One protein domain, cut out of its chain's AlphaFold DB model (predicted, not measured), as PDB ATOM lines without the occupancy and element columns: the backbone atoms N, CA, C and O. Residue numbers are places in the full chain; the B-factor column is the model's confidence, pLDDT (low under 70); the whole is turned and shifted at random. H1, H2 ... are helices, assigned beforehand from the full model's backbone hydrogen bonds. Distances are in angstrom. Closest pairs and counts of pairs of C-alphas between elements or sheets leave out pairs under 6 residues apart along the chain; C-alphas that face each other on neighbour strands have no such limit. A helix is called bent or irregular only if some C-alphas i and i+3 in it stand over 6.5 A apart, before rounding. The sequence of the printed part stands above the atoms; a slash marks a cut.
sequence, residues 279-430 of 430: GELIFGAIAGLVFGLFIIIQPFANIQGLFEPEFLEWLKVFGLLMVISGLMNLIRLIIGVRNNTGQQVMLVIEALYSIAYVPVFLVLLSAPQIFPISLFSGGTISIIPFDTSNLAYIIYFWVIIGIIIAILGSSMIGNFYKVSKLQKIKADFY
ATOM      1  N   GLY A 279     -13.180 -35.471  38.115       85.81
ATOM      2  CA  GLY A 279     -12.451 -36.322  37.176       85.81
ATOM      3  C   GLY A 279     -11.295 -37.067  37.839       85.81
ATOM      4  O   GLY A 279     -11.126 -38.252  37.585       85.81
ATOM      5  N   GLU A 280     -10.565 -36.411  38.744       91.19
ATOM      6  CA  GLU A 280      -9.504 -37.046  39.533       91.19
ATOM      7  C   GLU A 280     -10.048 -38.159  40.436       91.19
ATOM      8  O   GLU A 280      -9.475 -39.242  40.461       91.19
ATOM      9  N   LEU A 281     -11.177 -37.936  41.124       92.38
ATOM     10  CA  LEU A 281     -11.791 -38.957  41.985       92.38
ATOM     11  C   LEU A 281     -12.294 -40.167  41.192       92.38
ATOM     12  O   LEU A 281     -12.063 -41.303  41.592       92.38
ATOM     13  N   ILE A 282     -12.974 -39.930  40.066       84.12
ATOM     14  CA  ILE A 282     -13.486 -41.006  39.207       84.12
ATOM     15  C   ILE A 282     -12.322 -41.791  38.604       84.12
ATOM     16  O   ILE A 282     -12.321 -43.018  38.657       84.12
ATOM     17  N   PHE A 283     -11.319 -41.094  38.063       89.38
ATOM     18  CA  PHE A 283     -10.142 -41.739  37.497       89.38
ATOM     19  C   PHE A 283      -9.373 -42.521  38.562       89.38
ATOM     20  O   PHE A 283      -9.053 -43.677  38.325       89.38
ATOM     21  N   GLY A 284      -9.142 -41.946  39.745       90.38
ATOM     22  CA  GLY A 284      -8.471 -42.624  40.854       90.38
ATOM     23  C   GLY A 284      -9.228 -43.860  41.341       90.38
ATOM     24  O   GLY A 284      -8.613 -44.899  41.568       90.38
ATOM     25  N   ALA A 285     -10.560 -43.789  41.427       91.00
ATOM     26  CA  ALA A 285     -11.395 -44.932  41.787       91.00
ATOM     27  C   ALA A 285     -11.317 -46.048  40.736       91.00
ATOM     28  O   ALA A 285     -11.022 -47.191  41.074       91.00
ATOM     29  N   ILE A 286     -11.529 -45.721  39.457       80.75
ATOM     30  CA  ILE A 286     -11.484 -46.700  38.364       80.75
ATOM     31  C   ILE A 286     -10.078 -47.286  38.232       80.75
ATOM     32  O   ILE A 286      -9.935 -48.502  38.176       80.75
ATOM     33  N   ALA A 287      -9.043 -46.448  38.220       88.44
ATOM     34  CA  ALA A 287      -7.667 -46.898  38.085       88.44
ATOM     35  C   ALA A 287      -7.257 -47.781  39.271       88.44
ATOM     36  O   ALA A 287      -6.748 -48.876  39.058       88.44
ATOM     37  N   GLY A 288      -7.529 -47.359  40.508       91.56
ATOM     38  CA  GLY A 288      -7.197 -48.143  41.699       91.56
ATOM     39  C   GLY A 288      -7.899 -49.501  41.727       91.56
ATOM     40  O   GLY A 288      -7.256 -50.517  41.974       91.56
ATOM     41  N   LEU A 289      -9.194 -49.541  41.401       88.75
ATOM     42  CA  LEU A 289      -9.963 -50.785  41.381       88.75
ATOM     43  C   LEU A 289      -9.554 -51.699  40.225       88.75
ATOM     44  O   LEU A 289      -9.235 -52.861  40.454       88.75
ATOM     45  N   VAL A 290      -9.546 -51.192  38.990       84.25
ATOM     46  CA  VAL A 290      -9.288 -52.006  37.795       84.25
ATOM     47  C   VAL A 290      -7.831 -52.444  37.741       84.25
ATOM     48  O   VAL A 290      -7.577 -53.638  37.623       84.25
ATOM     49  N   PHE A 291      -6.868 -51.522  37.870       89.00
ATOM     50  CA  PHE A 291      -5.452 -51.900  37.846       89.00
ATOM     51  C   PHE A 291      -5.053 -52.674  39.096       89.00
ATOM     52  O   PHE A 291      -4.290 -53.627  38.983       89.00
ATOM     53  N   GLY A 292      -5.597 -52.331  40.267       90.50
ATOM     54  CA  GLY A 292      -5.351 -53.096  41.486       90.50
ATOM     55  C   GLY A 292      -5.825 -54.543  41.349       90.50
ATOM     56  O   GLY A 292      -5.043 -55.463  41.575       90.50
ATOM     57  N   LEU A 293      -7.057 -54.765  40.875       84.50
ATOM     58  CA  LEU A 293      -7.569 -56.110  40.589       84.50
ATOM     59  C   LEU A 293      -6.754 -56.817  39.507       84.50
ATOM     60  O   LEU A 293      -6.466 -58.000  39.642       84.50
ATOM     61  N   PHE A 294      -6.347 -56.110  38.458       85.19
ATOM     62  CA  PHE A 294      -5.527 -56.671  37.389       85.19
ATOM     63  C   PHE A 294      -4.160 -57.158  37.895       85.19
ATOM     64  O   PHE A 294      -3.733 -58.260  37.554       85.19
ATOM     65  N   ILE A 295      -3.507 -56.368  38.751       90.19
ATOM     66  CA  ILE A 295      -2.229 -56.705  39.394       90.19
ATOM     67  C   ILE A 295      -2.390 -57.864  40.386       90.19
ATOM     68  O   ILE A 295      -1.480 -58.675  40.516       90.19
ATOM     69  N   ILE A 296      -3.533 -57.961  41.068       86.69
ATOM     70  CA  ILE A 296      -3.848 -59.060  41.993       86.69
ATOM     71  C   ILE A 296      -4.121 -60.368  41.236       86.69
ATOM     72  O   ILE A 296      -3.594 -61.416  41.604       86.69
ATOM     73  N   ILE A 297      -4.955 -60.312  40.193       85.50
ATOM     74  CA  ILE A 297      -5.379 -61.478  39.406       85.50
ATOM     75  C   ILE A 297      -4.219 -62.014  38.566       85.50
ATOM     76  O   ILE A 297      -4.143 -63.219  38.352       85.50
ATOM     77  N   GLN A 298      -3.325 -61.132  38.102       86.94
ATOM     78  CA  GLN A 298      -2.189 -61.478  37.242       86.94
ATOM     79  C   GLN A 298      -2.637 -62.363  36.067       86.94
ATOM     80  O   GLN A 298      -2.161 -63.492  35.931       86.94
ATOM     81  N   PRO A 299      -3.548 -61.881  35.194       76.81
ATOM     82  CA  PRO A 299      -4.192 -62.712  34.168       76.81
ATOM     83  C   PRO A 299      -3.215 -63.274  33.122       76.81
ATOM     84  O   PRO A 299      -3.591 -64.077  32.272       76.81
ATOM     85  N   PHE A 300      -1.947 -62.879  33.183       77.00
ATOM     86  CA  PHE A 300      -0.874 -63.347  32.325       77.00
ATOM     87  C   PHE A 300      -0.252 -64.654  32.827       77.00
ATOM     88  O   PHE A 300       0.958 -64.714  33.040       77.00
ATOM     89  N   ALA A 301      -1.050 -65.714  32.979       64.56
ATOM     90  CA  ALA A 301      -0.560 -67.037  33.389       64.56
ATOM     91  C   ALA A 301       0.676 -67.493  32.579       64.56
ATOM     92  O   ALA A 301       1.606 -68.079  33.124       64.56
ATOM     93  N   ASN A 302       0.744 -67.112  31.300       75.25
ATOM     94  CA  ASN A 302       1.849 -67.437  30.395       75.25
ATOM     95  C   ASN A 302       3.172 -66.704  30.706       75.25
ATOM     96  O   ASN A 302       4.218 -67.115  30.216       75.25
ATOM     97  N   ILE A 303       3.141 -65.618  31.485       73.44
ATOM     98  CA  ILE A 303       4.309 -64.787  31.834       73.44
ATOM     99  C   ILE A 303       4.770 -65.080  33.274       73.44
ATOM    100  O   ILE A 303       5.842 -64.646  33.675       73.44
ATOM    101  N   GLN A 304       4.016 -65.864  34.057       73.88
ATOM    102  CA  GLN A 304       4.368 -66.185  35.448       73.88
ATOM    103  C   GLN A 304       5.741 -66.857  35.574       73.88
ATOM    104  O   GLN A 304       6.447 -66.597  36.538       73.88
ATOM    105  N   GLY A 305       6.163 -67.638  34.573       81.00
ATOM    106  CA  GLY A 305       7.499 -68.245  34.545       81.00
ATOM    107  C   GLY A 305       8.659 -67.260  34.335       81.00
ATOM    108  O   GLY A 305       9.809 -67.664  34.460       81.00
ATOM    109  N   LEU A 306       8.383 -65.991  34.005       82.38
ATOM    110  CA  LEU A 306       9.403 -64.945  33.844       82.38
ATOM    111  C   LEU A 306       9.628 -64.122  35.120       82.38
ATOM    112  O   LEU A 306      10.540 -63.298  35.150       82.38
ATOM    113  N   PHE A 307       8.792 -64.304  36.144       87.06
ATOM    114  CA  PHE A 307       8.866 -63.560  37.396       87.06
ATOM    115  C   PHE A 307       9.232 -64.489  38.552       87.06
ATOM    116  O   PHE A 307       8.720 -65.601  38.655       87.06
ATOM    117  N   GLU A 308      10.072 -63.993  39.458       88.88
ATOM    118  CA  GLU A 308      10.308 -64.620  40.758       88.88
ATOM    119  C   GLU A 308       8.968 -64.766  41.516       88.88
ATOM    120  O   GLU A 308       8.184 -63.807  41.554       88.88
ATOM    121  N   PRO A 309       8.679 -65.920  42.149       90.00
ATOM    122  CA  PRO A 309       7.452 -66.107  42.930       90.00
ATOM    123  C   PRO A 309       7.256 -65.025  44.001       90.00
ATOM    124  O   PRO A 309       6.149 -64.516  44.179       90.00
ATOM    125  N   GLU A 310       8.346 -64.603  44.643       89.50
ATOM    126  CA  GLU A 310       8.367 -63.548  45.662       89.50
ATOM    127  C   GLU A 310       7.904 -62.193  45.104       89.50
ATOM    128  O   GLU A 310       7.176 -61.445  45.759       89.50
ATOM    129  N   PHE A 311       8.254 -61.885  43.852       90.75
ATOM    130  CA  PHE A 311       7.800 -60.669  43.182       90.75
ATOM    131  C   PHE A 311       6.316 -60.719  42.832       90.75
ATOM    132  O   PHE A 311       5.617 -59.709  42.930       90.75
ATOM    133  N   LEU A 312       5.805 -61.892  42.447       89.50
ATOM    134  CA  LEU A 312       4.377 -62.071  42.197       89.50
ATOM    135  C   LEU A 312       3.565 -61.882  43.482       89.50
ATOM    136  O   LEU A 312       2.503 -61.261  43.436       89.50
ATOM    137  N   GLU A 313       4.057 -62.363  44.622       87.31
ATOM    138  CA  GLU A 313       3.444 -62.109  45.930       87.31
ATOM    139  C   GLU A 313       3.502 -60.627  46.309       87.31
ATOM    140  O   GLU A 313       2.477 -60.050  46.687       87.31
ATOM    141  N   TRP A 314       4.656 -59.987  46.117       91.69
ATOM    142  CA  TRP A 314       4.821 -58.547  46.307       91.69
ATOM    143  C   TRP A 314       3.821 -57.744  45.463       91.69
ATOM    144  O   TRP A 314       3.135 -56.859  45.985       91.69
ATOM    145  N   LEU A 315       3.662 -58.097  44.182       91.19
ATOM    146  CA  LEU A 315       2.692 -57.475  43.284       91.19
ATOM    147  C   LEU A 315       1.266 -57.629  43.807       91.19
ATOM    148  O   LEU A 315       0.520 -56.657  43.781       91.19
ATOM    149  N   LYS A 316       0.871 -58.797  44.327       88.88
ATOM    150  CA  LYS A 316      -0.479 -58.978  44.886       88.88
ATOM    151  C   LYS A 316      -0.728 -58.064  46.087       88.88
ATOM    152  O   LYS A 316      -1.807 -57.478  46.182       88.88
ATOM    153  N   VAL A 317       0.256 -57.902  46.976       87.62
ATOM    154  CA  VAL A 317       0.160 -56.962  48.107       87.62
ATOM    155  C   VAL A 317       0.051 -55.525  47.597       87.62
ATOM    156  O   VAL A 317      -0.830 -54.784  48.029       87.62
ATOM    157  N   PHE A 318       0.882 -55.138  46.628       91.06
ATOM    158  CA  PHE A 318       0.823 -53.814  46.009       91.06
ATOM    159  C   PHE A 318      -0.529 -53.549  45.325       91.06
ATOM    160  O   PHE A 318      -1.143 -52.500  45.528       91.06
ATOM    161  N   GLY A 319      -1.045 -54.522  44.574       89.88
ATOM    162  CA  GLY A 319      -2.352 -54.456  43.929       89.88
ATOM    163  C   GLY A 319      -3.495 -54.334  44.938       89.88
ATOM    164  O   GLY A 319      -4.403 -53.532  44.725       89.88
ATOM    165  N   LEU A 320      -3.430 -55.037  46.076       87.12
ATOM    166  CA  LEU A 320      -4.390 -54.865  47.174       87.12
ATOM    167  C   LEU A 320      -4.381 -53.425  47.688       87.12
ATOM    168  O   LEU A 320      -5.449 -52.837  47.884       87.12
ATOM    169  N   LEU A 321      -3.193 -52.840  47.865       88.44
ATOM    170  CA  LEU A 321      -3.099 -51.457  48.309       88.44
ATOM    171  C   LEU A 321      -3.717 -50.481  47.290       88.44
ATOM    172  O   LEU A 321      -4.389 -49.510  47.659       88.44
ATOM    173  N   MET A 322      -3.560 -50.760  45.994       93.62
ATOM    174  CA  MET A 322      -4.205 -49.983  44.933       93.62
ATOM    175  C   MET A 322      -5.733 -50.108  44.960       93.62
ATOM    176  O   MET A 322      -6.421 -49.097  44.811       93.62
ATOM    177  N   VAL A 323      -6.274 -51.307  45.203       88.19
ATOM    178  CA  VAL A 323      -7.728 -51.520  45.319       88.19
ATOM    179  C   VAL A 323      -8.303 -50.724  46.486       88.19
ATOM    180  O   VAL A 323      -9.301 -50.025  46.313       88.19
ATOM    181  N   ILE A 324      -7.663 -50.770  47.657       86.94
ATOM    182  CA  ILE A 324      -8.101 -50.002  48.833       86.94
ATOM    183  C   ILE A 324      -8.051 -48.497  48.537       86.94
ATOM    184  O   ILE A 324      -9.009 -47.785  48.835       86.94
ATOM    185  N   SER A 325      -6.992 -48.009  47.883       91.44
ATOM    186  CA  SER A 325      -6.915 -46.616  47.420       91.44
ATOM    187  C   SER A 325      -8.058 -46.257  46.452       91.44
ATOM    188  O   SER A 325      -8.688 -45.201  46.570       91.44
ATOM    189  N   GLY A 326      -8.406 -47.163  45.533       92.75
ATOM    190  CA  GLY A 326      -9.554 -47.016  44.636       92.75
ATOM    191  C   GLY A 326     -10.889 -46.922  45.387       92.75
ATOM    192  O   GLY A 326     -11.699 -46.038  45.101       92.75
ATOM    193  N   LEU A 327     -11.098 -47.767  46.400       87.06
ATOM    194  CA  LEU A 327     -12.282 -47.725  47.268       87.06
ATOM    195  C   LEU A 327     -12.366 -46.420  48.065       87.06
ATOM    196  O   LEU A 327     -13.438 -45.828  48.160       87.06
ATOM    197  N   MET A 328     -11.245 -45.925  48.588       89.62
ATOM    198  CA  MET A 328     -11.192 -44.639  49.291       89.62
ATOM    199  C   MET A 328     -11.599 -43.482  48.372       89.62
ATOM    200  O   MET A 328     -12.398 -42.628  48.765       89.62
ATOM    201  N   ASN A 329     -11.137 -43.488  47.118       93.19
ATOM    202  CA  ASN A 329     -11.556 -42.518  46.105       93.19
ATOM    203  C   ASN A 329     -13.047 -42.634  45.752       93.19
ATOM    204  O   ASN A 329     -13.714 -41.615  45.555       93.19
ATOM    205  N   LEU A 330     -13.608 -43.847  45.750       88.62
ATOM    206  CA  LEU A 330     -15.044 -44.069  45.574       88.62
ATOM    207  C   LEU A 330     -15.857 -43.518  46.759       88.62
ATOM    208  O   LEU A 330     -16.849 -42.821  46.554       88.62
ATOM    209  N   ILE A 331     -15.416 -43.747  47.998       86.06
ATOM    210  CA  ILE A 331     -16.048 -43.174  49.199       86.06
ATOM    211  C   ILE A 331     -16.007 -41.641  49.137       86.06
ATOM    212  O   ILE A 331     -17.017 -40.976  49.373       86.06
ATOM    213  N   ARG A 332     -14.870 -41.058  48.738       91.06
ATOM    214  CA  ARG A 332     -14.738 -39.609  48.509       91.06
ATOM    215  C   ARG A 332     -15.692 -39.106  47.431       91.06
ATOM    216  O   ARG A 332     -16.238 -38.010  47.572       91.06
ATOM    217  N   LEU A 333     -15.908 -39.878  46.371       91.12
ATOM    218  CA  LEU A 333     -16.874 -39.546  45.328       91.12
ATOM    219  C   LEU A 333     -18.302 -39.483  45.893       91.12
ATOM    220  O   LEU A 333     -19.019 -38.526  45.598       91.12
ATOM    221  N   ILE A 334     -18.675 -40.446  46.746       83.50
ATOM    222  CA  ILE A 334     -19.991 -40.527  47.406       83.50
ATOM    223  C   ILE A 334     -20.207 -39.357  48.373       83.50
ATOM    224  O   ILE A 334     -21.249 -38.707  48.318       83.50
ATOM    225  N   ILE A 335     -19.209 -39.035  49.207       87.69
ATOM    226  CA  ILE A 335     -19.230 -37.865  50.110       87.69
ATOM    227  C   ILE A 335     -19.482 -36.567  49.328       87.69
ATOM    228  O   ILE A 335     -20.100 -35.625  49.829       87.69
ATOM    229  N   GLY A 336     -19.015 -36.527  48.081       88.50
ATOM    230  CA  GLY A 336     -19.222 -35.429  47.157       88.50
ATOM    231  C   GLY A 336     -18.161 -34.342  47.295       88.50
ATOM    232  O   GLY A 336     -17.725 -33.968  48.384       88.50
ATOM    233  N   VAL A 337     -17.766 -33.778  46.152       88.06
ATOM    234  CA  VAL A 337     -16.711 -32.748  46.050       88.06
ATOM    235  C   VAL A 337     -17.063 -31.458  46.807       88.06
ATOM    236  O   VAL A 337     -16.180 -30.685  47.162       88.06
ATOM    237  N   ARG A 338     -18.356 -31.218  47.069       82.88
ATOM    238  CA  ARG A 338     -18.844 -30.019  47.770       82.88
ATOM    239  C   ARG A 338     -18.752 -30.117  49.295       82.88
ATOM    240  O   ARG A 338     -18.789 -29.085  49.956       82.88
ATOM    241  N   ASN A 339     -18.644 -31.322  49.855       86.06
ATOM    242  CA  ASN A 339     -18.516 -31.504  51.297       86.06
ATOM    243  C   ASN A 339     -17.046 -31.330  51.709       86.06
ATOM    244  O   ASN A 339     -16.302 -32.303  51.826       86.06
ATOM    245  N   ASN A 340     -16.625 -30.078  51.905       86.44
ATOM    246  CA  ASN A 340     -15.230 -29.732  52.196       86.44
ATOM    247  C   ASN A 340     -14.689 -30.451  53.444       86.44
ATOM    248  O   ASN A 340     -13.562 -30.938  53.413       86.44
ATOM    249  N   THR A 341     -15.491 -30.565  54.509       83.31
ATOM    250  CA  THR A 341     -15.094 -31.252  55.750       83.31
ATOM    251  C   THR A 341     -14.883 -32.745  55.511       83.31
ATOM    252  O   THR A 341     -13.843 -33.284  55.881       83.31
ATOM    253  N   GLY A 342     -15.827 -33.406  54.833       83.75
ATOM    254  CA  GLY A 342     -15.704 -34.826  54.495       83.75
ATOM    255  C   GLY A 342     -14.504 -35.105  53.585       83.75
ATOM    256  O   GLY A 342     -13.743 -36.034  53.837       83.75
ATOM    257  N   GLN A 343     -14.271 -34.258  52.576       92.12
ATOM    258  CA  GLN A 343     -13.089 -34.368  51.712       92.12
ATOM    259  C   GLN A 343     -11.784 -34.173  52.487       92.12
ATOM    260  O   GLN A 343     -10.821 -34.887  52.232       92.12
ATOM    261  N   GLN A 344     -11.744 -33.232  53.432       90.00
ATOM    262  CA  GLN A 344     -10.559 -32.975  54.244       90.00
ATOM    263  C   GLN A 344     -10.203 -34.183  55.117       90.00
ATOM    264  O   GLN A 344      -9.048 -34.602  55.120       90.00
ATOM    265  N   VAL A 345     -11.186 -34.760  55.816       86.38
ATOM    266  CA  VAL A 345     -10.981 -35.961  56.640       86.38
ATOM    267  C   VAL A 345     -10.477 -37.113  55.776       86.38
ATOM    268  O   VAL A 345      -9.466 -37.727  56.102       86.38
ATOM    269  N   MET A 346     -11.115 -37.357  54.630       92.56
ATOM    270  CA  MET A 346     -10.703 -38.438  53.736       92.56
ATOM    271  C   MET A 346      -9.306 -38.238  53.148       92.56
ATOM    272  O   MET A 346      -8.566 -39.208  53.046       92.56
ATOM    273  N   LEU A 347      -8.917 -37.006  52.803       91.81
ATOM    274  CA  LEU A 347      -7.560 -36.704  52.335       91.81
ATOM    275  C   LEU A 347      -6.499 -36.991  53.406       91.81
ATOM    276  O   LEU A 347      -5.415 -37.456  53.071       91.81
ATOM    277  N   VAL A 348      -6.801 -36.732  54.683       86.88
ATOM    278  CA  VAL A 348      -5.901 -37.076  55.797       86.88
ATOM    279  C   VAL A 348      -5.807 -38.590  55.964       86.88
ATOM    280  O   VAL A 348      -4.701 -39.111  56.080       86.88
ATOM    281  N   ILE A 349      -6.936 -39.307  55.928       83.00
ATOM    282  CA  ILE A 349      -6.934 -40.777  56.013       83.00
ATOM    283  C   ILE A 349      -6.153 -41.375  54.838       83.00
ATOM    284  O   ILE A 349      -5.343 -42.269  55.044       83.00
ATOM    285  N   GLU A 350      -6.340 -40.865  53.622       89.81
ATOM    286  CA  GLU A 350      -5.612 -41.314  52.433       89.81
ATOM    287  C   GLU A 350      -4.106 -41.024  52.535       89.81
ATOM    288  O   GLU A 350      -3.297 -41.880  52.191       89.81
ATOM    289  N   ALA A 351      -3.716 -39.866  53.081       88.06
ATOM    290  CA  ALA A 351      -2.314 -39.536  53.341       88.06
ATOM    291  C   ALA A 351      -1.677 -40.444  54.413       88.06
ATOM    292  O   ALA A 351      -0.523 -40.855  54.277       88.06
ATOM    293  N   LEU A 352      -2.414 -40.800  55.468       80.06
ATOM    294  CA  LEU A 352      -1.960 -41.785  56.456       80.06
ATOM    295  C   LEU A 352      -1.871 -43.181  55.836       80.06
ATOM    296  O   LEU A 352      -0.901 -43.899  56.051       80.06
ATOM    297  N   TYR A 353      -2.852 -43.542  55.015       87.00
ATOM    298  CA  TYR A 353      -2.890 -44.813  54.314       87.00
ATOM    299  C   TYR A 353      -1.711 -44.985  53.351       87.00
ATOM    300  O   TYR A 353      -1.155 -46.076  53.267       87.00
ATOM    301  N   SER A 354      -1.248 -43.922  52.685       87.25
ATOM    302  CA  SER A 354      -0.056 -44.005  51.829       87.25
ATOM    303  C   SER A 354       1.217 -44.446  52.565       87.25
ATOM    304  O   SER A 354       2.126 -44.970  51.928       87.25
ATOM    305  N   ILE A 355       1.273 -44.337  53.899       83.12
ATOM    306  CA  ILE A 355       2.378 -44.884  54.705       83.12
ATOM    307  C   ILE A 355       2.420 -46.419  54.611       83.12
ATOM    308  O   ILE A 355       3.500 -46.999  54.669       83.12
ATOM    309  N   ALA A 356       1.286 -47.088  54.375       81.62
ATOM    310  CA  ALA A 356       1.225 -48.540  54.189       81.62
ATOM    311  C   ALA A 356       1.992 -49.032  52.948       81.62
ATOM    312  O   ALA A 356       2.339 -50.208  52.874       81.62
ATOM    313  N   TYR A 357       2.307 -48.144  51.997       86.62
ATOM    314  CA  TYR A 357       3.192 -48.483  50.885       86.62
ATOM    315  C   TYR A 357       4.656 -48.591  51.337       86.62
ATOM    316  O   TYR A 357       5.402 -49.368  50.752       86.62
ATOM    317  N   VAL A 358       5.081 -47.877  52.387       84.00
ATOM    318  CA  VAL A 358       6.490 -47.838  52.823       84.00
ATOM    319  C   VAL A 358       7.046 -49.234  53.136       84.00
ATOM    320  O   VAL A 358       8.086 -49.562  52.571       84.00
ATOM    321  N   PRO A 359       6.387 -50.100  53.934       80.81
ATOM    322  CA  PRO A 359       6.875 -51.462  54.161       80.81
ATOM    323  C   PRO A 359       6.985 -52.288  52.875       80.81
ATOM    324  O   PRO A 359       7.968 -52.999  52.691       80.81
ATOM    325  N   VAL A 360       6.021 -52.149  51.956       84.69
ATOM    326  CA  VAL A 360       6.044 -52.829  50.650       84.69
ATOM    327  C   VAL A 360       7.265 -52.385  49.840       84.69
ATOM    328  O   VAL A 360       7.937 -53.214  49.230       84.69
ATOM    329  N   PHE A 361       7.628 -51.102  49.895       86.44
ATOM    330  CA  PHE A 361       8.856 -50.601  49.273       86.44
ATOM    331  C   PHE A 361      10.130 -51.050  49.973       86.44
ATOM    332  O   PHE A 361      11.102 -51.363  49.294       86.44
ATOM    333  N   LEU A 362      10.141 -51.109  51.303       83.81
ATOM    334  CA  LEU A 362      11.305 -51.575  52.053       83.81
ATOM    335  C   LEU A 362      11.649 -53.030  51.724       83.81
ATOM    336  O   LEU A 362      12.829 -53.333  51.588       83.81
ATOM    337  N   VAL A 363      10.647 -53.891  51.512       84.00
ATOM    338  CA  VAL A 363      10.863 -55.271  51.039       84.00
ATOM    339  C   VAL A 363      11.551 -55.283  49.673       84.00
ATOM    340  O   VAL A 363      12.520 -56.014  49.474       84.00
ATOM    341  N   LEU A 364      11.104 -54.425  48.751       87.88
ATOM    342  CA  LEU A 364      11.713 -54.322  47.425       87.88
ATOM    343  C   LEU A 364      13.158 -53.799  47.491       87.88
ATOM    344  O   LEU A 364      14.015 -54.252  46.742       87.88
ATOM    345  N   LEU A 365      13.436 -52.864  48.405       88.62
ATOM    346  CA  LEU A 365      14.778 -52.321  48.641       88.62
ATOM    347  C   LEU A 365      15.719 -53.323  49.314       88.62
ATOM    348  O   LEU A 365      16.910 -53.321  49.014       88.62
ATOM    349  N   SER A 366      15.212 -54.159  50.223       87.00
ATOM    350  CA  SER A 366      16.021 -55.163  50.919       87.00
ATOM    351  C   SER A 366      16.313 -56.395  50.066       87.00
ATOM    352  O   SER A 366      17.265 -57.116  50.352       87.00
ATOM    353  N   ALA A 367      15.499 -56.646  49.040       90.31
ATOM    354  CA  ALA A 367      15.642 -57.776  48.132       90.31
ATOM    355  C   ALA A 367      15.537 -57.313  46.666       90.31
ATOM    356  O   ALA A 367      14.581 -57.672  45.982       90.31
ATOM    357  N   PRO A 368      16.494 -56.516  46.156       88.75
ATOM    358  CA  PRO A 368      16.424 -55.968  44.799       88.75
ATOM    359  C   PRO A 368      16.285 -57.056  43.727       88.75
ATOM    360  O   PRO A 368      15.592 -56.837  42.735       88.75
ATOM    361  N   GLN A 369      16.858 -58.244  43.960       86.25
ATOM    362  CA  GLN A 369      16.836 -59.387  43.045       86.25
ATOM    363  C   GLN A 369      15.430 -59.850  42.645       86.25
ATOM    364  O   GLN A 369      15.272 -60.385  41.550       86.25
ATOM    365  N   ILE A 370      14.404 -59.598  43.470       88.06
ATOM    366  CA  ILE A 370      13.023 -59.957  43.124       88.06
ATOM    367  C   ILE A 370      12.494 -59.082  41.976       88.06
ATOM    368  O   ILE A 370      11.562 -59.466  41.278       88.06
ATOM    369  N   PHE A 371      13.065 -57.894  41.745       87.31
ATOM    370  CA  PHE A 371      12.568 -56.975  40.729       87.31
ATOM    371  C   PHE A 371      13.025 -57.389  39.309       87.31
ATOM    372  O   PHE A 371      14.226 -57.446  39.024       87.31
ATOM    373  N   PRO A 372      12.094 -57.601  38.363       82.31
ATOM    374  CA  PRO A 372      12.375 -58.186  37.051       82.31
ATOM    375  C   PRO A 372      12.845 -57.130  36.031       82.31
ATOM    376  O   PRO A 372      12.156 -56.834  35.051       82.31
ATOM    377  N   ILE A 373      14.027 -56.539  36.241       79.25
ATOM    378  CA  ILE A 373      14.567 -55.460  35.381       79.25
ATOM    379  C   ILE A 373      14.653 -55.886  33.906       79.25
ATOM    380  O   ILE A 373      14.388 -55.084  33.008       79.25
ATOM    381  N   SER A 374      14.973 -57.155  33.650       72.75
ATOM    382  CA  SER A 374      15.132 -57.708  32.302       72.75
ATOM    383  C   SER A 374      13.888 -57.514  31.423       72.75
ATOM    384  O   SER A 374      14.027 -57.184  30.244       72.75
ATOM    385  N   LEU A 375      12.683 -57.607  31.993       73.38
ATOM    386  CA  LEU A 375      11.421 -57.451  31.260       73.38
ATOM    387  C   LEU A 375      11.140 -56.000  30.850       73.38
ATOM    388  O   LEU A 375      10.581 -55.761  29.781       73.38
ATOM    389  N   PHE A 376      11.578 -55.020  31.644       69.88
ATOM    390  CA  PHE A 376      11.370 -53.596  31.346       69.88
ATOM    391  C   PHE A 376      12.272 -53.067  30.226       69.88
ATOM    392  O   PHE A 376      11.966 -52.041  29.623       69.88
ATOM    393  N   SER A 377      13.350 -53.782  29.899       67.38
ATOM    394  CA  SER A 377      14.228 -53.445  28.772       67.38
ATOM    395  C   SER A 377      13.657 -53.846  27.401       67.38
ATOM    396  O   SER A 377      14.287 -53.601  26.369       67.38
ATOM    397  N   GLY A 378      12.492 -54.510  27.362       63.31
ATOM    398  CA  GLY A 378      11.889 -55.013  26.123       63.31
ATOM    399  C   GLY A 378      12.776 -56.011  25.372       63.31
ATOM    400  O   GLY A 378      12.655 -56.138  24.157       63.31
ATOM    401  N   GLY A 379      13.726 -56.653  26.064       61.38
ATOM    402  CA  GLY A 379      14.717 -57.550  25.465       61.38
ATOM    403  C   GLY A 379      15.747 -56.866  24.557       61.38
ATOM    404  O   GLY A 379      16.555 -57.556  23.944       61.38
ATOM    405  N   THR A 380      15.734 -55.530  24.452       60.31
ATOM    406  CA  THR A 380      16.667 -54.775  23.590       60.31
ATOM    407  C   THR A 380      18.051 -54.619  24.208       60.31
ATOM    408  O   THR A 380      19.042 -54.505  23.492       60.31
ATOM    409  N   ILE A 381      18.128 -54.657  25.537       63.75
ATOM    410  CA  ILE A 381      19.389 -54.731  26.260       63.75
ATOM    411  C   ILE A 381      19.645 -56.217  26.472       63.75
ATOM    412  O   ILE A 381      18.856 -56.884  27.141       63.75
ATOM    413  N   SER A 382      20.716 -56.743  25.866       59.88
ATOM    414  CA  SER A 382      21.198 -58.104  26.110       59.88
ATOM    415  C   SER A 382      21.229 -58.327  27.615       59.88
ATOM    416  O   SER A 382      21.980 -57.622  28.288       59.88
ATOM    417  N   ILE A 383      20.339 -59.213  28.081       61.09
ATOM    418  CA  ILE A 383      20.078 -59.635  29.463       61.09
ATOM    419  C   ILE A 383      21.031 -58.933  30.426       61.09
ATOM    420  O   ILE A 383      22.169 -59.371  30.583       61.09
ATOM    421  N   ILE A 384      20.588 -57.820  31.028       63.81
ATOM    422  CA  ILE A 384      21.302 -57.264  32.181       63.81
ATOM    423  C   ILE A 384      21.452 -58.451  33.136       63.81
ATOM    424  O   ILE A 384      20.422 -59.018  33.524       63.81
ATOM    425  N   PRO A 385      22.683 -58.910  33.419       66.12
ATOM    426  CA  PRO A 385      22.862 -60.104  34.219       66.12
ATOM    427  C   PRO A 385      22.170 -59.870  35.561       66.12
ATOM    428  O   PRO A 385      22.213 -58.755  36.087       66.12
ATOM    429  N   PHE A 386      21.519 -60.910  36.090       67.56
ATOM    430  CA  PHE A 386      20.958 -60.950  37.449       67.56
ATOM    431  C   PHE A 386      22.090 -60.956  38.492       67.56
ATOM    432  O   PHE A 386      22.176 -61.804  39.373       67.56
ATOM    433  N   ASP A 387      23.018 -60.024  38.340       79.38
ATOM    434  CA  ASP A 387      24.183 -59.827  39.164       79.38
ATOM    435  C   ASP A 387      24.012 -58.467  39.829       79.38
ATOM    436  O   ASP A 387      24.118 -57.415  39.194       79.38
ATOM    437  N   THR A 388      23.716 -58.493  41.124       80.06
ATOM    438  CA  THR A 388      23.545 -57.294  41.947       80.06
ATOM    439  C   THR A 388      24.837 -56.487  42.078       80.06
ATOM    440  O   THR A 388      24.779 -55.336  42.507       80.06
ATOM    441  N   SER A 389      25.987 -57.040  41.673       86.81
ATOM    442  CA  SER A 389      27.253 -56.313  41.556       86.81
ATOM    443  C   SER A 389      27.407 -55.565  40.225       86.81
ATOM    444  O   SER A 389      28.275 -54.696  40.100       86.81
ATOM    445  N   ASN A 390      26.548 -55.830  39.234       87.81
ATOM    446  CA  ASN A 390      26.594 -55.148  37.948       87.81
ATOM    447  C   ASN A 390      26.115 -53.693  38.076       87.81
ATOM    448  O   ASN A 390      24.963 -53.415  38.417       87.81
ATOM    449  N   LEU A 391      26.988 -52.749  37.720       86.38
ATOM    450  CA  LEU A 391      26.711 -51.315  37.797       86.38
ATOM    451  C   LEU A 391      25.442 -50.898  37.032       86.38
ATOM    452  O   LEU A 391      24.692 -50.049  37.511       86.38
ATOM    453  N   ALA A 392      25.169 -51.490  35.864       84.50
ATOM    454  CA  ALA A 392      23.980 -51.164  35.082       84.50
ATOM    455  C   ALA A 392      22.701 -51.589  35.814       84.50
ATOM    456  O   ALA A 392      21.769 -50.792  35.914       84.50
ATOM    457  N   TYR A 393      22.677 -52.800  36.382       84.31
ATOM    458  CA  TYR A 393      21.556 -53.290  37.190       84.31
ATOM    459  C   TYR A 393      21.256 -52.333  38.351       84.31
ATOM    460  O   TYR A 393      20.117 -51.896  38.513       84.31
ATOM    461  N   ILE A 394      22.297 -51.940  39.095       86.06
ATOM    462  CA  ILE A 394      22.198 -50.998  40.217       86.06
ATOM    463  C   ILE A 394      21.585 -49.669  39.753       86.06
ATOM    464  O   ILE A 394      20.648 -49.175  40.378       86.06
ATOM    465  N   ILE A 395      22.067 -49.101  38.641       87.75
ATOM    466  CA  ILE A 395      21.552 -47.832  38.108       87.75
ATOM    467  C   ILE A 395      20.067 -47.953  37.743       87.75
ATOM    468  O   ILE A 395      19.269 -47.126  38.185       87.75
ATOM    469  N   TYR A 396      19.672 -48.975  36.978       85.12
ATOM    470  CA  TYR A 396      18.272 -49.155  36.577       85.12
ATOM    471  C   TYR A 396      17.350 -49.373  37.776       85.12
ATOM    472  O   TYR A 396      16.283 -48.760  37.841       85.12
ATOM    473  N   PHE A 397      17.774 -50.194  38.739       86.62
ATOM    474  CA  PHE A 397      17.026 -50.430  39.967       86.62
ATOM    475  C   PHE A 397      16.764 -49.115  40.711       86.62
ATOM    476  O   PHE A 397      15.611 -48.771  40.974       86.62
ATOM    477  N   TRP A 398      17.808 -48.323  40.971       90.38
ATOM    478  CA  TRP A 398      17.672 -47.056  41.694       90.38
ATOM    479  C   TRP A 398      16.872 -45.998  40.929       90.38
ATOM    480  O   TRP A 398      16.147 -45.227  41.557       90.38
ATOM    481  N   VAL A 399      16.937 -45.973  39.595       89.00
ATOM    482  CA  VAL A 399      16.091 -45.091  38.774       89.00
ATOM    483  C   VAL A 399      14.616 -45.456  38.932       89.00
ATOM    484  O   VAL A 399      13.790 -44.574  39.168       89.00
ATOM    485  N   ILE A 400      14.273 -46.744  38.855       85.12
ATOM    486  CA  ILE A 400      12.892 -47.213  39.019       85.12
ATOM    487  C   ILE A 400      12.394 -46.920  40.434       85.12
ATOM    488  O   ILE A 400      11.318 -46.346  40.598       85.12
ATOM    489  N   ILE A 401      13.195 -47.232  41.452       87.12
ATOM    490  CA  ILE A 401      12.898 -46.886  42.844       87.12
ATOM    491  C   ILE A 401      12.667 -45.378  42.995       87.12
ATOM    492  O   ILE A 401      11.684 -44.971  43.612       87.12
ATOM    493  N   GLY A 402      13.515 -44.542  42.390       90.25
ATOM    494  CA  GLY A 402      13.368 -43.088  42.403       90.25
ATOM    495  C   GLY A 402      12.052 -42.619  41.779       90.25
ATOM    496  O   GLY A 402      11.371 -41.773  42.358       90.25
ATOM    497  N   ILE A 403      11.647 -43.208  40.648       87.50
ATOM    498  CA  ILE A 403      10.351 -42.934  40.007       87.50
ATOM    499  C   ILE A 403       9.206 -43.306  40.947       87.50
ATOM    500  O   ILE A 403       8.272 -42.523  41.123       87.50
ATOM    501  N   ILE A 404       9.272 -44.475  41.581       85.56
ATOM    502  CA  ILE A 404       8.187 -44.924  42.445       85.56
ATOM    503  C   ILE A 404       8.092 -44.059  43.712       85.56
ATOM    504  O   ILE A 404       6.999 -43.617  44.067       85.56
ATOM    505  N   ILE A 405       9.223 -43.727  44.344       87.88
ATOM    506  CA  ILE A 405       9.273 -42.789  45.476       87.88
ATOM    507  C   ILE A 405       8.712 -41.423  45.065       87.88
ATOM    508  O   ILE A 405       7.942 -40.835  45.820       87.88
ATOM    509  N   ALA A 406       9.033 -40.927  43.867       89.06
ATOM    510  CA  ALA A 406       8.488 -39.669  43.362       89.06
ATOM    511  C   ALA A 406       6.961 -39.730  43.174       89.06
ATOM    512  O   ALA A 406       6.261 -38.783  43.541       89.06
ATOM    513  N   ILE A 407       6.416 -40.839  42.666       86.00
ATOM    514  CA  ILE A 407       4.965 -41.032  42.510       86.00
ATOM    515  C   ILE A 407       4.268 -41.062  43.879       86.00
ATOM    516  O   ILE A 407       3.293 -40.340  44.092       86.00
ATOM    517  N   LEU A 408       4.781 -41.834  44.838       83.56
ATOM    518  CA  LEU A 408       4.188 -41.926  46.179       83.56
ATOM    519  C   LEU A 408       4.326 -40.620  46.961       83.56
ATOM    520  O   LEU A 408       3.361 -40.136  47.556       83.56
ATOM    521  N   GLY A 409       5.521 -40.031  46.933       85.94
ATOM    522  CA  GLY A 409       5.832 -38.782  47.613       85.94
ATOM    523  C   GLY A 409       5.003 -37.626  47.066       85.94
ATOM    524  O   GLY A 409       4.427 -36.867  47.844       85.94
ATOM    525  N   SER A 410       4.860 -37.523  45.741       85.94
ATOM    526  CA  SER A 410       4.010 -36.497  45.123       85.94
ATOM    527  C   SER A 410       2.531 -36.665  45.481       85.94
ATOM    528  O   SER A 410       1.857 -35.661  45.715       85.94
ATOM    529  N   SER A 411       2.037 -37.901  45.620       84.31
ATOM    530  CA  SER A 411       0.674 -38.182  46.090       84.31
ATOM    531  C   SER A 411       0.457 -37.722  47.539       84.31
ATOM    532  O   SER A 411      -0.468 -36.951  47.815       84.31
ATOM    533  N   MET A 412       1.354 -38.094  48.461       87.31
ATOM    534  CA  MET A 412       1.291 -37.669  49.869       87.31
ATOM    535  C   MET A 412       1.355 -36.148  50.019       87.31
ATOM    536  O   MET A 412       0.477 -35.538  50.635       87.31
ATOM    537  N   ILE A 413       2.377 -35.523  49.428       89.56
ATOM    538  CA  ILE A 413       2.589 -34.071  49.496       89.56
ATOM    539  C   ILE A 413       1.408 -33.340  48.845       89.56
ATOM    540  O   ILE A 413       0.914 -32.349  49.388       89.56
ATOM    541  N   GLY A 414       0.903 -33.855  47.721       89.94
ATOM    542  CA  GLY A 414      -0.273 -33.331  47.038       89.94
ATOM    543  C   GLY A 414      -1.525 -33.356  47.917       89.94
ATOM    544  O   GLY A 414      -2.249 -32.358  47.977       89.94
ATOM    545  N   ASN A 415      -1.762 -34.448  48.647       88.81
ATOM    546  CA  ASN A 415      -2.901 -34.574  49.557       88.81
ATOM    547  C   ASN A 415      -2.801 -33.602  50.744       88.81
ATOM    548  O   ASN A 415      -3.771 -32.891  51.019       88.81
ATOM    549  N   PHE A 416      -1.631 -33.460  51.377       89.50
ATOM    550  CA  PHE A 416      -1.421 -32.461  52.437       89.50
ATOM    551  C   PHE A 416      -1.582 -31.021  51.935       89.50
ATOM    552  O   PHE A 416      -2.225 -30.198  52.594       89.50
ATOM    553  N   TYR A 417      -1.074 -30.713  50.741       93.75
ATOM    554  CA  TYR A 417      -1.256 -29.399  50.125       93.75
ATOM    555  C   TYR A 417      -2.740 -29.090  49.871       93.75
ATOM    556  O   TYR A 417      -3.210 -27.985  50.166       93.75
ATOM    557  N   LYS A 418      -3.517 -30.068  49.386       90.44
ATOM    558  CA  LYS A 418      -4.972 -29.931  49.202       90.44
ATOM    559  C   LYS A 418      -5.701 -29.716  50.529       90.44
ATOM    560  O   LYS A 418      -6.585 -28.863  50.579       90.44
ATOM    561  N   VAL A 419      -5.315 -30.424  51.593       90.44
ATOM    562  CA  VAL A 419      -5.856 -30.227  52.952       90.44
ATOM    563  C   VAL A 419      -5.588 -28.806  53.449       90.44
ATOM    564  O   VAL A 419      -6.524 -28.124  53.862       90.44
ATOM    565  N   SER A 420      -4.348 -28.319  53.336       89.62
ATOM    566  CA  SER A 420      -3.988 -26.948  53.727       89.62
ATOM    567  C   SER A 420      -4.788 -25.904  52.937       89.62
ATOM    568  O   SER A 420      -5.302 -24.935  53.497       89.62
ATOM    569  N   LYS A 421      -4.974 -26.128  51.632       89.50
ATOM    570  CA  LYS A 421      -5.787 -25.253  50.782       89.50
ATOM    571  C   LYS A 421      -7.268 -25.257  51.182       89.50
ATOM    572  O   LYS A 421      -7.885 -24.196  51.168       89.50
ATOM    573  N   LEU A 422      -7.831 -26.408  51.560       85.44
ATOM    574  CA  LEU A 422      -9.202 -26.502  52.082       85.44
ATOM    575  C   LEU A 422      -9.362 -25.770  53.420       85.44
ATOM    576  O   LEU A 422     -10.374 -25.099  53.615       85.44
ATOM    577  N   GLN A 423      -8.368 -25.844  54.312       87.00
ATOM    578  CA  GLN A 423      -8.383 -25.098  55.574       87.00
ATOM    579  C   GLN A 423      -8.384 -23.585  55.357       87.00
ATOM    580  O   GLN A 423      -9.177 -22.899  55.993       87.00
ATOM    581  N   LYS A 424      -7.556 -23.072  54.435       87.50
ATOM    582  CA  LYS A 424      -7.545 -21.638  54.096       87.50
ATOM    583  C   LYS A 424      -8.904 -21.168  53.587       87.50
ATOM    584  O   LYS A 424      -9.439 -20.201  54.101       87.50
ATOM    585  N   ILE A 425      -9.505 -21.927  52.667       81.62
ATOM    586  CA  ILE A 425     -10.859 -21.633  52.177       81.62
ATOM    587  C   ILE A 425     -11.853 -21.602  53.345       81.62
ATOM    588  O   ILE A 425     -12.676 -20.704  53.411       81.62
ATOM    589  N   LYS A 426     -11.783 -22.547  54.290       79.81
ATOM    590  CA  LYS A 426     -12.687 -22.546  55.448       79.81
ATOM    591  C   LYS A 426     -12.510 -21.294  56.321       79.81
ATOM    592  O   LYS A 426     -13.517 -20.747  56.739       79.81
ATOM    593  N   ALA A 427     -11.276 -20.850  56.556       83.44
ATOM    594  CA  ALA A 427     -10.983 -19.654  57.350       83.44
ATOM    595  C   ALA A 427     -11.400 -18.337  56.668       83.44
ATOM    596  O   ALA A 427     -11.685 -17.364  57.347       83.44
ATOM    597  N   ASP A 428     -11.450 -18.298  55.333       79.94
ATOM    598  CA  ASP A 428     -11.864 -17.096  54.598       79.94
ATOM    599  C   ASP A 428     -13.400 -16.911  54.564       79.94
ATOM    600  O   ASP A 428     -13.885 -15.821  54.262       79.94
ATOM    601  N   PHE A 429     -14.179 -17.969  54.835       71.44
ATOM    602  CA  PHE A 429     -15.650 -17.965  54.748       71.44
ATOM    603  C   PHE A 429     -16.377 -18.060  56.098       71.44
ATOM    604  O   PHE A 429     -17.586 -17.820  56.130       71.44
ATOM    605  N   TYR A 430     -15.677 -18.428  57.173       64.81
ATOM    606  CA  TYR A 430     -16.194 -18.556  58.540       64.81
ATOM    607  C   TYR A 430     -15.311 -17.761  59.490       64.81
ATOM    608  O   TYR A 430     -15.886 -17.070  60.358       64.81
TER     609      TYR A 430
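This is residues 279 to 430 of the 430 residues of an uncharacterized protein of Candidatus Lokiarchaeota archaeon Loki_b32 (UniProt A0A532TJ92). Four long helices, H1, H3, H4 and H6, lie side by side in one open, C-shaped layer, each running opposite to the one before it in the layer, with the short helices H2 and H5 and a long loop at one end. H6 is the longest helix and lies on one edge of the layer, H1 on the other. The printed part has 152 residues with six named helices, H1 to H6 in order, and no named strand: all helix. It is loose, with a radius of gyration of the C-alphas of 18.7 A, and only just a rod, spanning 62 by 31 by 25 A.

H1, residues 279 to 297, touches H3, residues 309 to 335, at a shallow tilt of 28 degrees, opposite ways; their closest C-alphas, Gly 288 and Gly 326, are 3.9 A apart. H2, residues 301 to 306, is close to H3 but not clearly touching, with the C-alphas of Gln 304 and Leu 312 closest at 7.9 A. H3 and H4, residues 340 to 366, form a helical hairpin with a shallow tilt of 5 degrees; their closest C-alphas, Arg 332 and Gln 343, are 6.4 A apart. H6, residues 391 to 429, touches H4 with residues 408 to 422 alone, opposite ways at a shallow tilt of 15 degrees; the closest C-alphas are those of Ala 351 and Met 412, 5.3 A. H5, residues 373 to 376, only just touches H6, with 3 pairs of C-alphas within 8 A, Ile 373 and Phe 397 closest at 7.2 A. H1 is apart from H4 and H6. Every O i to N i+4 pair is within hydrogen-bond range in H1, H3 and H6, against 17 of 23 in H4 and 0 of 2 in H2, where 2 of 3 O i to N i+3 pairs are; H5 is too short for an O i to N i+4 pair.

H1 begins at C-alpha 279 (-12.451, -36.322, 37.176) and is 26.2 A long. H2 is irregular, with C-alphas 302 and 305 7.1 A apart. H3 is 39.5 A long, H4 40.3 A and H6 56.5 A, ending at C-alpha 429 (-15.650, -17.965, 54.748).

The C-alphas farthest apart, those of Ser 382 and Tyr 430, are 63.4 A from each other. The printed part has no cut, and the link from H5 to H6, 14 residues, is long. The pLDDT is under 70 at residue 301, residues 376 to 386 and residue 430, the chain's last.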